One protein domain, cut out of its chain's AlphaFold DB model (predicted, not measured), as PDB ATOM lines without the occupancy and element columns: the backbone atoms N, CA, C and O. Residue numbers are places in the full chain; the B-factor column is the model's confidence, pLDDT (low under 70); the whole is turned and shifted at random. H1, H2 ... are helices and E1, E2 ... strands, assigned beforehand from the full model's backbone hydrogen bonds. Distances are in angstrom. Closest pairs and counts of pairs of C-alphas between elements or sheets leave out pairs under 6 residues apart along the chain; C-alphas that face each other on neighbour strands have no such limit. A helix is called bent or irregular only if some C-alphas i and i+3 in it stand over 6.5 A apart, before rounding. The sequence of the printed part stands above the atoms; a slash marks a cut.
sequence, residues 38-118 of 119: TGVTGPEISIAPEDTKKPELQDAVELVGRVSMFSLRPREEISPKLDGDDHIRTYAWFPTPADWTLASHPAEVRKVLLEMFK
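What this domain is: This is residues 38 to 118 of the 119 residues of an uncharacterized protein of Dichomitus squalens (UniProt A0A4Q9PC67). What is the main shape? A four-stranded antiparallel sheet, in the order E1 E4 E3 E2, has H1 crossing one end of its strands, and H2 only grazes it. What makes it up? Its 81 printed residues, of mixed class, hold four named strands and two named helices, E1 H1 E2 E3 E4 H2. How large is it? It is compact, with a radius of gyration of the C-alphas of 13.4 A and spans of 36 by 26 by 22 A.

Where its parts are: Where are the strands? E1 is residues 44 to 47, beginning at C-alpha 44 (-30.015, -3.218, 4.563), E2 71 to 73, E3 76 to 82, 20.3 A long, and E4 88 to 95, 23.3 A. Where are the helices? H1, residues 55 to 64, is irregular, with C-alphas 56 and 59 7.3 A apart; H2, residues 106 to 116, ends at C-alpha 116 (-32.538, -10.906, -8.036).

How they stand to each other: How do strands pair? E2, E3 and E4 form a meander of two hairpins, each strand the antiparallel neighbour of the one before, with N 71 and O 78 2.8 A apart and N 77 and O 93 2.9 A; E1 and E4 have N 45 and O 90 at 2.8 A. How do the helices stand? H1 is on the sheet and runs across the strands, its closest C-alphas to E3 those of Val 64 and Lys 81, 6.2 A. In H2 every O i to N i+4 pair is within hydrogen-bond range, in H1 4 of 6.

The domain as a whole: Is it unbroken? The printed part has no cut and no long link. Is confidence low? No printed residue is under 70.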
ATOM      1  N   THR A  38     -15.968 -12.395   2.744       94.62
ATOM      2  CA  THR A  38     -16.426 -13.789   2.911       94.62
ATOM      3  C   THR A  38     -17.169 -14.344   1.692       94.62
ATOM      4  O   THR A  38     -17.515 -15.522   1.667       94.62
ATOM      5  N   GLY A  39     -17.401 -13.518   0.668       95.44
ATOM      6  CA  GLY A  39     -18.122 -13.897  -0.553       95.44
ATOM      7  C   GLY A  39     -19.630 -13.640  -0.497       95.44
ATOM      8  O   GLY A  39     -20.342 -14.109  -1.380       95.44
ATOM      9  N   VAL A  40     -20.112 -12.930   0.526       94.50
ATOM     10  CA  VAL A  40     -21.525 -12.585   0.726       94.50
ATOM     11  C   VAL A  40     -21.624 -11.110   1.083       94.50
ATOM     12  O   VAL A  40     -20.885 -10.630   1.941       94.50
ATOM     13  N   THR A  41     -22.561 -10.415   0.453       93.56
ATOM     14  CA  THR A  41     -22.932  -9.042   0.793       93.56
ATOM     15  C   THR A  41     -24.445  -8.889   0.684       93.56
ATOM     16  O   THR A  41     -25.148  -9.804   0.248       93.56
ATOM     17  N   GLY A  42     -24.954  -7.738   1.095       92.38
ATOM     18  CA  GLY A  42     -26.377  -7.472   1.062       92.38
ATOM     19  C   GLY A  42     -26.709  -6.042   1.452       92.38
ATOM     20  O   GLY A  42     -26.008  -5.473   2.294       92.38
ATOM     21  N   PRO A  43     -27.750  -5.428   0.867       93.62
ATOM     22  CA  PRO A  43     -28.288  -4.197   1.408       93.62
ATOM     23  C   PRO A  43     -29.072  -4.453   2.691       93.62
ATOM     24  O   PRO A  43     -29.836  -5.415   2.805       93.62
ATOM     25  N   GLU A  44     -28.955  -3.502   3.608       93.94
ATOM     26  CA  GLU A  44     -30.015  -3.218   4.563       93.94
ATOM     27  C   GLU A  44     -31.074  -2.358   3.865       93.94
ATOM     28  O   GLU A  44     -30.756  -1.389   3.170       93.94
ATOM     29  N   ILE A  45     -32.340  -2.719   4.040       92.31
ATOM     30  CA  ILE A  45     -33.488  -1.978   3.533       92.31
ATOM     31  C   ILE A  45     -34.323  -1.562   4.740       92.31
ATOM     32  O   ILE A  45     -34.653  -2.371   5.611       92.31
ATOM     33  N   SER A  46     -34.668  -0.282   4.769       92.31
ATOM     34  CA  SER A  46     -35.408   0.362   5.846       92.31
ATOM     35  C   SER A  46     -36.715   0.913   5.280       92.31
ATOM     36  O   SER A  46     -36.717   1.613   4.267       92.31
ATOM     37  N   ILE A  47     -37.829   0.538   5.910       92.31
ATOM     38  CA  ILE A  47     -39.166   1.055   5.616       92.31
ATOM     39  C   ILE A  47     -39.622   1.832   6.844       92.31
ATOM     40  O   ILE A  47     -39.727   1.274   7.941       92.31
ATOM     41  N   ALA A  48     -39.881   3.122   6.641       94.38
ATOM     42  CA  ALA A  48     -40.203   4.039   7.715       94.38
ATOM     43  C   ALA A  48     -41.604   3.765   8.309       94.38
ATOM     44  O   ALA A  48     -42.484   3.259   7.605       94.38
ATOM     45  N   PRO A  49     -41.855   4.124   9.581       94.12
ATOM     46  CA  PRO A  49     -43.137   3.875  10.249       94.12
ATOM     47  C   PRO A  49     -44.359   4.522   9.574       94.12
ATOM     48  O   PRO A  49     -45.495   4.085   9.755       94.12
ATOM     49  N   GLU A  50     -44.171   5.607   8.827       95.31
ATOM     50  CA  GLU A  50     -45.220   6.231   8.017       95.31
ATOM     51  C   GLU A  50     -45.611   5.380   6.805       95.31
ATOM     52  O   GLU A  50     -46.777   5.377   6.407       95.31
ATOM     53  N   ASP A  51     -44.661   4.632   6.245       93.81
ATOM     54  CA  ASP A  51     -44.884   3.753   5.105       93.81
ATOM     55  C   ASP A  51     -45.524   2.439   5.554       93.81
ATOM     56  O   ASP A  51     -46.439   1.951   4.894       93.81
ATOM     57  N   THR A  52     -45.139   1.904   6.716       93.12
ATOM     58  CA  THR A  52     -45.741   0.676   7.269       93.12
ATOM     59  C   THR A  52     -47.219   0.830   7.622       93.12
ATOM     60  O   THR A  52     -47.910  -0.169   7.778       93.12
ATOM     61  N   LYS A  53     -47.748   2.058   7.695       93.12
ATOM     62  CA  LYS A  53     -49.180   2.352   7.908       93.12
ATOM     63  C   LYS A  53     -49.985   2.439   6.612       93.12
ATOM     64  O   LYS A  53     -51.203   2.615   6.658       93.12
ATOM     65  N   LYS A  54     -49.326   2.364   5.455       94.56
ATOM     66  CA  LYS A  54     -49.994   2.470   4.160       94.56
ATOM     67  C   LYS A  54     -50.758   1.180   3.835       94.56
ATOM     68  O   LYS A  54     -50.240   0.097   4.123       94.56
ATOM     69  N   PRO A  55     -51.959   1.269   3.229       95.62
ATOM     70  CA  PRO A  55     -52.761   0.098   2.878       95.62
ATOM     71  C   PRO A  55     -51.990  -0.938   2.056       95.62
ATOM     72  O   PRO A  55     -52.090  -2.128   2.327       95.62
ATOM     73  N   GLU A  56     -51.162  -0.492   1.109       93.94
ATOM     74  CA  GLU A  56     -50.371  -1.360   0.230       93.94
ATOM     75  C   GLU A  56     -49.277  -2.181   0.936       93.94
ATOM     76  O   GLU A  56     -48.716  -3.087   0.324       93.94
ATOM     77  N   LEU A  57     -48.952  -1.869   2.196       91.50
ATOM     78  CA  LEU A  57     -47.926  -2.565   2.977       91.50
ATOM     79  C   LEU A  57     -48.495  -3.352   4.166       91.50
ATOM     80  O   LEU A  57     -47.724  -4.038   4.835       91.50
ATOM     81  N   GLN A  58     -49.810  -3.307   4.418       93.56
ATOM     82  CA  GLN A  58     -50.405  -3.999   5.572       93.56
ATOM     83  C   GLN A  58     -50.209  -5.515   5.502       93.56
ATOM     84  O   GLN A  58     -49.774  -6.103   6.487       93.56
ATOM     85  N   ASP A  59     -50.395  -6.125   4.329       93.06
ATOM     86  CA  ASP A  59     -50.173  -7.565   4.138       93.06
ATOM     87  C   ASP A  59     -48.738  -7.973   4.518       93.06
ATOM     88  O   ASP A  59     -48.512  -9.006   5.147       93.06
ATOM     89  N   ALA A  60     -47.750  -7.136   4.179       89.69
ATOM     90  CA  ALA A  60     -46.353  -7.378   4.524       89.69
ATOM     91  C   ALA A  60     -46.096  -7.201   6.030       89.69
ATOM     92  O   ALA A  60     -45.377  -8.000   6.624       89.69
ATOM     93  N   VAL A  61     -46.688  -6.181   6.656       93.50
ATOM     94  CA  VAL A  61     -46.593  -5.951   8.108       93.50
ATOM     95  C   VAL A  61     -47.193  -7.124   8.885       93.50
ATOM     96  O   VAL A  61     -46.577  -7.609   9.835       93.50
ATOM     97  N   GLU A  62     -48.362  -7.608   8.469       93.56
ATOM     98  CA  GLU A  62     -49.029  -8.761   9.076       93.56
ATOM     99  C   GLU A  62     -48.214 -10.045   8.904       93.56
ATOM    100  O   GLU A  62     -48.048 -10.795   9.868       93.56
ATOM    101  N   LEU A  63     -47.653 -10.267   7.709       92.56
ATOM    102  CA  LEU A  63     -46.821 -11.430   7.411       92.56
ATOM    103  C   LEU A  63     -45.549 -11.474   8.270       92.56
ATOM    104  O   LEU A  63     -45.197 -12.530   8.792       92.56
ATOM    105  N   VAL A  64     -44.858 -10.339   8.418       93.00
ATOM    106  CA  VAL A  64     -43.654 -10.241   9.260       93.00
ATOM    107  C   VAL A  64     -44.022 -10.403  10.738       93.00
ATOM    108  O   VAL A  64     -43.316 -11.075  11.495       93.00
ATOM    109  N   GLY A  65     -45.139  -9.800  11.154       90.00
ATOM    110  CA  GLY A  65     -45.578  -9.778  12.542       90.00
ATOM    111  C   GLY A  65     -44.557  -9.107  13.469       90.00
ATOM    112  O   GLY A  65     -43.638  -8.426  13.032       90.00
ATOM    113  N   ARG A  66     -44.688  -9.304  14.787       87.31
ATOM    114  CA  ARG A  66     -43.765  -8.732  15.801       87.31
ATOM    115  C   ARG A  66     -42.549  -9.621  16.088       87.31
ATOM    116  O   ARG A  66     -41.995  -9.592  17.187       87.31
ATOM    117  N   VAL A  67     -42.166 -10.448  15.120       83.94
ATOM    118  CA  VAL A  67     -41.035 -11.376  15.207       83.94
ATOM    119  C   VAL A  67     -40.095 -11.157  14.025       83.94
ATOM    120  O   VAL A  67     -40.374 -10.382  13.115       83.94
ATOM    121  N   SER A  68     -38.934 -11.805  14.057       87.19
ATOM    122  CA  SER A  68     -38.063 -11.869  12.885       87.19
ATOM    123  C   SER A  68     -38.547 -12.984  11.967       87.19
ATOM    124  O   SER A  68     -38.708 -14.121  12.416       87.19
ATOM    125  N   MET A  69     -38.776 -12.654  10.699       93.25
ATOM    126  CA  MET A  69     -39.091 -13.616   9.651       93.25
ATOM    127  C   MET A  69     -37.837 -13.890   8.820       93.25
ATOM    128  O   MET A  69     -36.992 -13.015   8.648       93.25
ATOM    129  N   PHE A  70     -37.727 -15.105   8.288       92.69
ATOM    130  CA  PHE A  70     -36.638 -15.519   7.409       92.69
ATOM    131  C   PHE A  70     -37.223 -16.193   6.170       92.69
ATOM    132  O   PHE A  70     -37.953 -17.176   6.286       92.69
ATOM    133  N   SER A  71     -36.890 -15.673   4.992       92.75
ATOM    134  CA  SER A  71     -37.162 -16.298   3.701       92.75
ATOM    135  C   SER A  71     -35.838 -16.732   3.090       92.75
ATOM    136  O   SER A  71     -34.960 -15.902   2.856       92.75
ATOM    137  N   LEU A  72     -35.671 -18.037   2.881       93.69
ATOM    138  CA  LEU A  72     -34.403 -18.640   2.483       93.69
ATOM    139  C   LEU A  72     -34.534 -19.313   1.119       93.69
ATOM    140  O   LEU A  72     -35.419 -20.140   0.901       93.69
ATOM    141  N   ARG A  73     -33.591 -19.010   0.229       91.50
ATOM    142  CA  ARG A  73     -33.336 -19.738  -1.019       91.50
ATOM    143  C   ARG A  73     -31.885 -20.238  -1.010       91.50
ATOM    144  O   ARG A  73     -31.097 -19.833  -0.151       91.50
ATOM    145  N   PRO A  74     -31.478 -21.149  -1.910       92.81
ATOM    146  CA  PRO A  74     -30.092 -21.601  -1.952       92.81
ATOM    147  C   PRO A  74     -29.112 -20.424  -2.077       92.81
ATOM    148  O   PRO A  74     -29.025 -19.795  -3.124       92.81
ATOM    149  N   ARG A  75     -28.336 -20.184  -1.009       91.31
ATOM    150  CA  ARG A  75     -27.324 -19.115  -0.895       91.31
ATOM    151  C   ARG A  75     -27.878 -17.686  -0.838       91.31
ATOM    152  O   ARG A  75     -27.082 -16.756  -0.905       91.31
ATOM    153  N   GLU A  76     -29.185 -17.513  -0.676       94.06
ATOM    154  CA  GLU A  76     -29.833 -16.203  -0.631       94.06
ATOM    155  C   GLU A  76     -30.841 -16.143   0.515       94.06
ATOM    156  O   GLU A  76     -31.521 -17.123   0.819       94.06
ATOM    157  N   GLU A  77     -30.967 -14.979   1.133       94.62
ATOM    158  CA  GLU A  77     -31.866 -14.762   2.261       94.62
ATOM    159  C   GLU A  77     -32.493 -13.376   2.176       94.62
ATOM    160  O   GLU A  77     -31.806 -12.407   1.855       94.62
ATOM    161  N   ILE A  78     -33.774 -13.277   2.535       94.50
ATOM    162  CA  ILE A  78     -34.386 -12.024   2.976       94.50
ATOM    163  C   ILE A  78     -34.937 -12.223   4.384       94.50
ATOM    164  O   ILE A  78     -35.773 -13.102   4.605       94.50
ATOM    165  N   SER A  79     -34.505 -11.387   5.325       94.94
ATOM    166  CA  SER A  79     -34.912 -11.468   6.730       94.94
ATOM    167  C   SER A  79     -35.508 -10.157   7.241       94.94
ATOM    168  O   SER A  79     -34.804  -9.324   7.822       94.94
ATOM    169  N   PRO A  80     -36.818  -9.937   7.023       94.94
ATOM    170  CA  PRO A  80     -37.503  -8.766   7.536       94.94
ATOM    171  C   PRO A  80     -37.869  -8.929   9.013       94.94
ATOM    172  O   PRO A  80     -38.210 -10.008   9.505       94.94
ATOM    173  N   LYS A  81     -37.853  -7.802   9.713       95.38
ATOM    174  CA  LYS A  81     -38.270  -7.667  11.100       95.38
ATOM    175  C   LYS A  81     -39.033  -6.361  11.269       95.38
ATOM    176  O   LYS A  81     -38.534  -5.304  10.885       95.38
ATOM    177  N   LEU A  82     -40.203  -6.440  11.896       94.62
ATOM    178  CA  LEU A  82     -40.906  -5.276  12.417       94.62
ATOM    179  C   LEU A  82     -40.359  -4.962  13.813       94.62
ATOM    180  O   LEU A  82     -40.460  -5.774  14.738       94.62
ATOM    181  N   ASP A  83     -39.743  -3.798  13.952       91.44
ATOM    182  CA  ASP A  83     -39.229  -3.309  15.222       91.44
ATOM    183  C   ASP A  83     -40.331  -2.650  16.070       91.44
ATOM    184  O   ASP A  83     -41.465  -2.442  15.640       91.44
ATOM    185  N   GLY A  84     -40.011  -2.369  17.337       88.38
ATOM    186  CA  GLY A  84     -40.974  -1.826  18.303       88.38
ATOM    187  C   GLY A  84     -41.448  -0.399  18.005       88.38
ATOM    188  O   GLY A  84     -42.430   0.036  18.597       88.38
ATOM    189  N   ASP A  85     -40.765   0.311  17.111       90.94
ATOM    190  CA  ASP A  85     -41.085   1.651  16.609       90.94
ATOM    191  C   ASP A  85     -41.896   1.626  15.299       90.94
ATOM    192  O   ASP A  85     -42.004   2.646  14.620       90.94
ATOM    193  N   ASP A  86     -42.479   0.471  14.952       90.69
ATOM    194  CA  ASP A  86     -43.222   0.204  13.709       90.69
ATOM    195  C   ASP A  86     -42.382   0.378  12.432       90.69
ATOM    196  O   ASP A  86     -42.915   0.519  11.328       90.69
ATOM    197  N   HIS A  87     -41.058   0.337  12.571       93.06
ATOM    198  CA  HIS A  87     -40.118   0.346  11.467       93.06
ATOM    199  C   HIS A  87     -39.872  -1.085  10.972       93.06
ATOM    200  O   HIS A  87     -39.586  -1.980  11.771       93.06
ATOM    201  N   ILE A  88     -39.912  -1.323   9.656       93.75
ATOM    202  CA  ILE A  88     -39.453  -2.607   9.102       93.75
ATOM    203  C   ILE A  88     -37.998  -2.464   8.668       93.75
ATOM    204  O   ILE A  88     -37.674  -1.680   7.775       93.75
ATOM    205  N   ARG A  89     -37.115  -3.246   9.292       94.69
ATOM    206  CA  ARG A  89     -35.750  -3.473   8.801       94.69
ATOM    207  C   ARG A  89     -35.676  -4.840   8.162       94.69
ATOM    208  O   ARG A  89     -36.120  -5.822   8.749       94.69
ATOM    209  N   THR A  90     -35.098  -4.908   6.976       94.38
ATOM    210  CA  THR A  90     -34.833  -6.176   6.309       94.38
ATOM    211  C   THR A  90     -33.432  -6.187   5.736       94.38
ATOM    212  O   THR A  90     -32.915  -5.154   5.313       94.38
ATOM    213  N   TYR A  91     -32.824  -7.361   5.723       94.75
ATOM    214  CA  TYR A  91     -31.560  -7.597   5.047       94.75
ATOM    215  C   TYR A  91     -31.795  -8.560   3.898       94.75
ATOM    216  O   TYR A  91     -32.553  -9.517   4.047       94.75
ATOM    217  N   ALA A  92     -31.138  -8.307   2.771       94.69
ATOM    218  CA  ALA A  92     -31.108  -9.230   1.647       94.69
ATOM    219  C   ALA A  92     -29.674  -9.725   1.454       94.69
ATOM    220  O   ALA A  92     -28.841  -8.978   0.957       94.69
ATOM    221  N   TRP A  93     -29.371 -10.959   1.850       95.00
ATOM    222  CA  TRP A  93     -28.025 -11.526   1.757       95.00
ATOM    223  C   TRP A  93     -27.902 -12.423   0.535       95.00
ATOM    224  O   TRP A  93     -28.756 -13.277   0.309       95.00
ATOM    225  N   PHE A  94     -26.832 -12.257  -0.242       94.38
ATOM    226  CA  PHE A  94     -26.564 -13.084  -1.418       94.38
ATOM    227  C   PHE A  94     -25.068 -13.100  -1.776       94.38
ATOM    228  O   PHE A  94     -24.294 -12.254  -1.311       94.38
ATOM    229  N   PRO A  95     -24.606 -14.078  -2.574       95.00
ATOM    230  CA  PRO A  95     -23.198 -14.215  -2.893       95.00
ATOM    231  C   PRO A  95     -22.757 -13.150  -3.886       95.00
ATOM    232  O   PRO A  95     -23.380 -12.975  -4.932       95.00
ATOM    233  N   THR A  96     -21.634 -12.499  -3.608       94.25
ATOM    234  CA  THR A  96     -21.078 -11.466  -4.486       94.25
ATOM    235  C   THR A  96     -19.553 -11.489  -4.489       94.25
ATOM    236  O   THR A  96     -18.926 -11.939  -3.522       94.25
ATOM    237  N   PRO A  97     -18.918 -10.983  -5.559       94.06
ATOM    238  CA  PRO A  97     -17.506 -10.641  -5.505       94.06
ATOM    239  C   PRO A  97     -17.281  -9.418  -4.596       94.06
ATOM    240  O   PRO A  97     -18.212  -8.675  -4.280       94.06
ATOM    241  N   ALA A  98     -16.040  -9.225  -4.145       92.06
ATOM    242  CA  ALA A  98     -15.683  -8.184  -3.175       92.06
ATOM    243  C   ALA A  98     -15.775  -6.749  -3.731       92.06
ATOM    244  O   ALA A  98     -15.836  -5.797  -2.960       92.06
ATOM    245  N   ASP A  99     -15.757  -6.596  -5.053       92.31
ATOM    246  CA  ASP A  99     -15.888  -5.327  -5.775       92.31
ATOM    247  C   ASP A  99     -17.340  -5.003  -6.159       92.31
ATOM    248  O   ASP A  99     -17.606  -3.968  -6.775       92.31
ATOM    249  N   TRP A 100     -18.293  -5.867  -5.793       91.25
ATOM    250  CA  TRP A 100     -19.702  -5.610  -6.041       91.25
ATOM    251  C   TRP A 100     -20.186  -4.408  -5.233       91.25
ATOM    252  O   TRP A 100     -19.910  -4.271  -4.041       91.25
ATOM    253  N   THR A 101     -20.949  -3.542  -5.891       89.62
ATOM    254  CA  THR A 101     -21.500  -2.326  -5.297       89.62
ATOM    255  C   THR A 101     -22.944  -2.135  -5.734       89.62
ATOM    256  O   THR A 101     -23.343  -2.538  -6.828       89.62
ATOM    257  N   LEU A 102     -23.732  -1.505  -4.866       87.62
ATOM    258  CA  LEU A 102     -25.062  -1.018  -5.207       87.62
ATOM    259  C   LEU A 102     -24.997   0.428  -5.669       87.62
ATOM    260  O   LEU A 102     -24.158   1.212  -5.220       87.62
ATOM    261  N   ALA A 103     -25.941   0.785  -6.533       88.75
ATOM    262  CA  ALA A 103     -26.205   2.173  -6.850       88.75
ATOM    263  C   ALA A 103     -26.574   2.968  -5.586       88.75
ATOM    264  O   ALA A 103     -27.154   2.439  -4.640       88.75
ATOM    265  N   SER A 104     -26.282   4.265  -5.591       87.50
ATOM    266  CA  SER A 104     -26.612   5.161  -4.480       87.50
ATOM    267  C   SER A 104     -28.096   5.537  -4.419       87.50
ATOM    268  O   SER A 104     -28.575   5.960  -3.369       87.50
ATOM    269  N   HIS A 105     -28.837   5.392  -5.524       90.44
ATOM    270  CA  HIS A 105     -30.242   5.785  -5.602       90.44
ATOM    271  C   HIS A 105     -31.181   4.607  -5.286       90.44
ATOM    272  O   HIS A 105     -31.153   3.600  -6.002       90.44
ATOM    273  N   PRO A 106     -32.098   4.737  -4.305       88.00
ATOM    274  CA  PRO A 106     -32.991   3.647  -3.899       88.00
ATOM    275  C   PRO A 106     -33.825   3.041  -5.035       88.00
ATOM    276  O   PRO A 106     -34.063   1.836  -5.061       88.00
ATOM    277  N   ALA A 107     -34.247   3.850  -6.012       90.38
ATOM    278  CA  ALA A 107     -35.029   3.373  -7.153       90.38
ATOM    279  C   ALA A 107     -34.240   2.416  -8.065       90.38
ATOM    280  O   ALA A 107     -34.826   1.509  -8.656       90.38
ATOM    281  N   GLU A 108     -32.928   2.608  -8.186       91.62
ATOM    282  CA  GLU A 108     -32.045   1.740  -8.970       91.62
ATOM    283  C   GLU A 108     -31.756   0.447  -8.209       91.62
ATOM    284  O   GLU A 108     -31.906  -0.639  -8.769       91.62
ATOM    285  N   VAL A 109     -31.469   0.553  -6.905       92.12
ATOM    286  CA  VAL A 109     -31.299  -0.604  -6.010       92.12
ATOM    287  C   VAL A 109     -32.543  -1.485  -6.012       92.12
ATOM    288  O   VAL A 109     -32.439  -2.700  -6.169       92.12
ATOM    289  N   ARG A 110     -33.736  -0.883  -5.929       91.12
ATOM    290  CA  ARG A 110     -35.006  -1.615  -5.975       91.12
ATOM    291  C   ARG A 110     -35.145  -2.448  -7.248       91.12
ATOM    292  O   ARG A 110     -35.597  -3.582  -7.163       91.12
ATOM    293  N   LYS A 111     -34.759  -1.919  -8.415       92.31
ATOM    294  CA  LYS A 111     -34.811  -2.675  -9.681       92.31
ATOM    295  C   LYS A 111     -33.893  -3.894  -9.639       92.31
ATOM    296  O   LYS A 111     -34.323  -4.976 -10.015       92.31
ATOM    297  N   VAL A 112     -32.662  -3.721  -9.155       91.44
ATOM    298  CA  VAL A 112     -31.689  -4.817  -9.026       91.44
ATOM    299  C   VAL A 112     -32.222  -5.903  -8.092       91.44
ATOM    300  O   VAL A 112     -32.219  -7.073  -8.456       91.44
ATOM    301  N   LEU A 113     -32.738  -5.517  -6.923       91.44
ATOM    302  CA  LEU A 113     -33.276  -6.463  -5.947       91.44
ATOM    303  C   LEU A 113     -34.521  -7.193  -6.451       91.44
ATOM    304  O   LEU A 113     -34.644  -8.392  -6.229       91.44
ATOM    305  N   LEU A 114     -35.425  -6.505  -7.152       92.38
ATOM    306  CA  LEU A 114     -36.605  -7.145  -7.738       92.38
ATOM    307  C   LEU A 114     -36.237  -8.176  -8.806       92.38
ATOM    308  O   LEU A 114     -36.904  -9.198  -8.896       92.38
ATOM    309  N   GLU A 115     -35.188  -7.936  -9.594       91.69
ATOM    310  CA  GLU A 115     -34.710  -8.926 -10.564       91.69
ATOM    311  C   GLU A 115     -33.967 -10.089  -9.883       91.69
ATOM    312  O   GLU A 115     -34.145 -11.231 -10.293       91.69
ATOM    313  N   MET A 116     -33.200  -9.842  -8.813       88.56
ATOM    314  CA  MET A 116     -32.538 -10.906  -8.036       88.56
ATOM    315  C   MET A 116     -33.538 -11.815  -7.311       88.56
ATOM    316  O   MET A 116     -33.377 -13.033  -7.282       88.56
ATOM    317  N   PHE A 117     -34.586 -11.230  -6.727       88.06
ATOM    318  CA  PHE A 117     -35.600 -11.942  -5.944       88.06
ATOM    319  C   PHE A 117     -36.874 -12.265  -6.716       88.06
ATOM    320  O   PHE A 117     -37.878 -12.651  -6.121       88.06
ATOM    321  N   LYS A 118     -36.814 -12.170  -8.045       84.62
ATOM    322  CA  LYS A 118     -37.863 -12.661  -8.929       84.62
ATOM    323  C   LYS A 118     -37.988 -14.180  -8.791       84.62
ATOM    324  O   LYS A 118     -36.989 -14.864  -8.551       84.62
TER     325      LYS A 118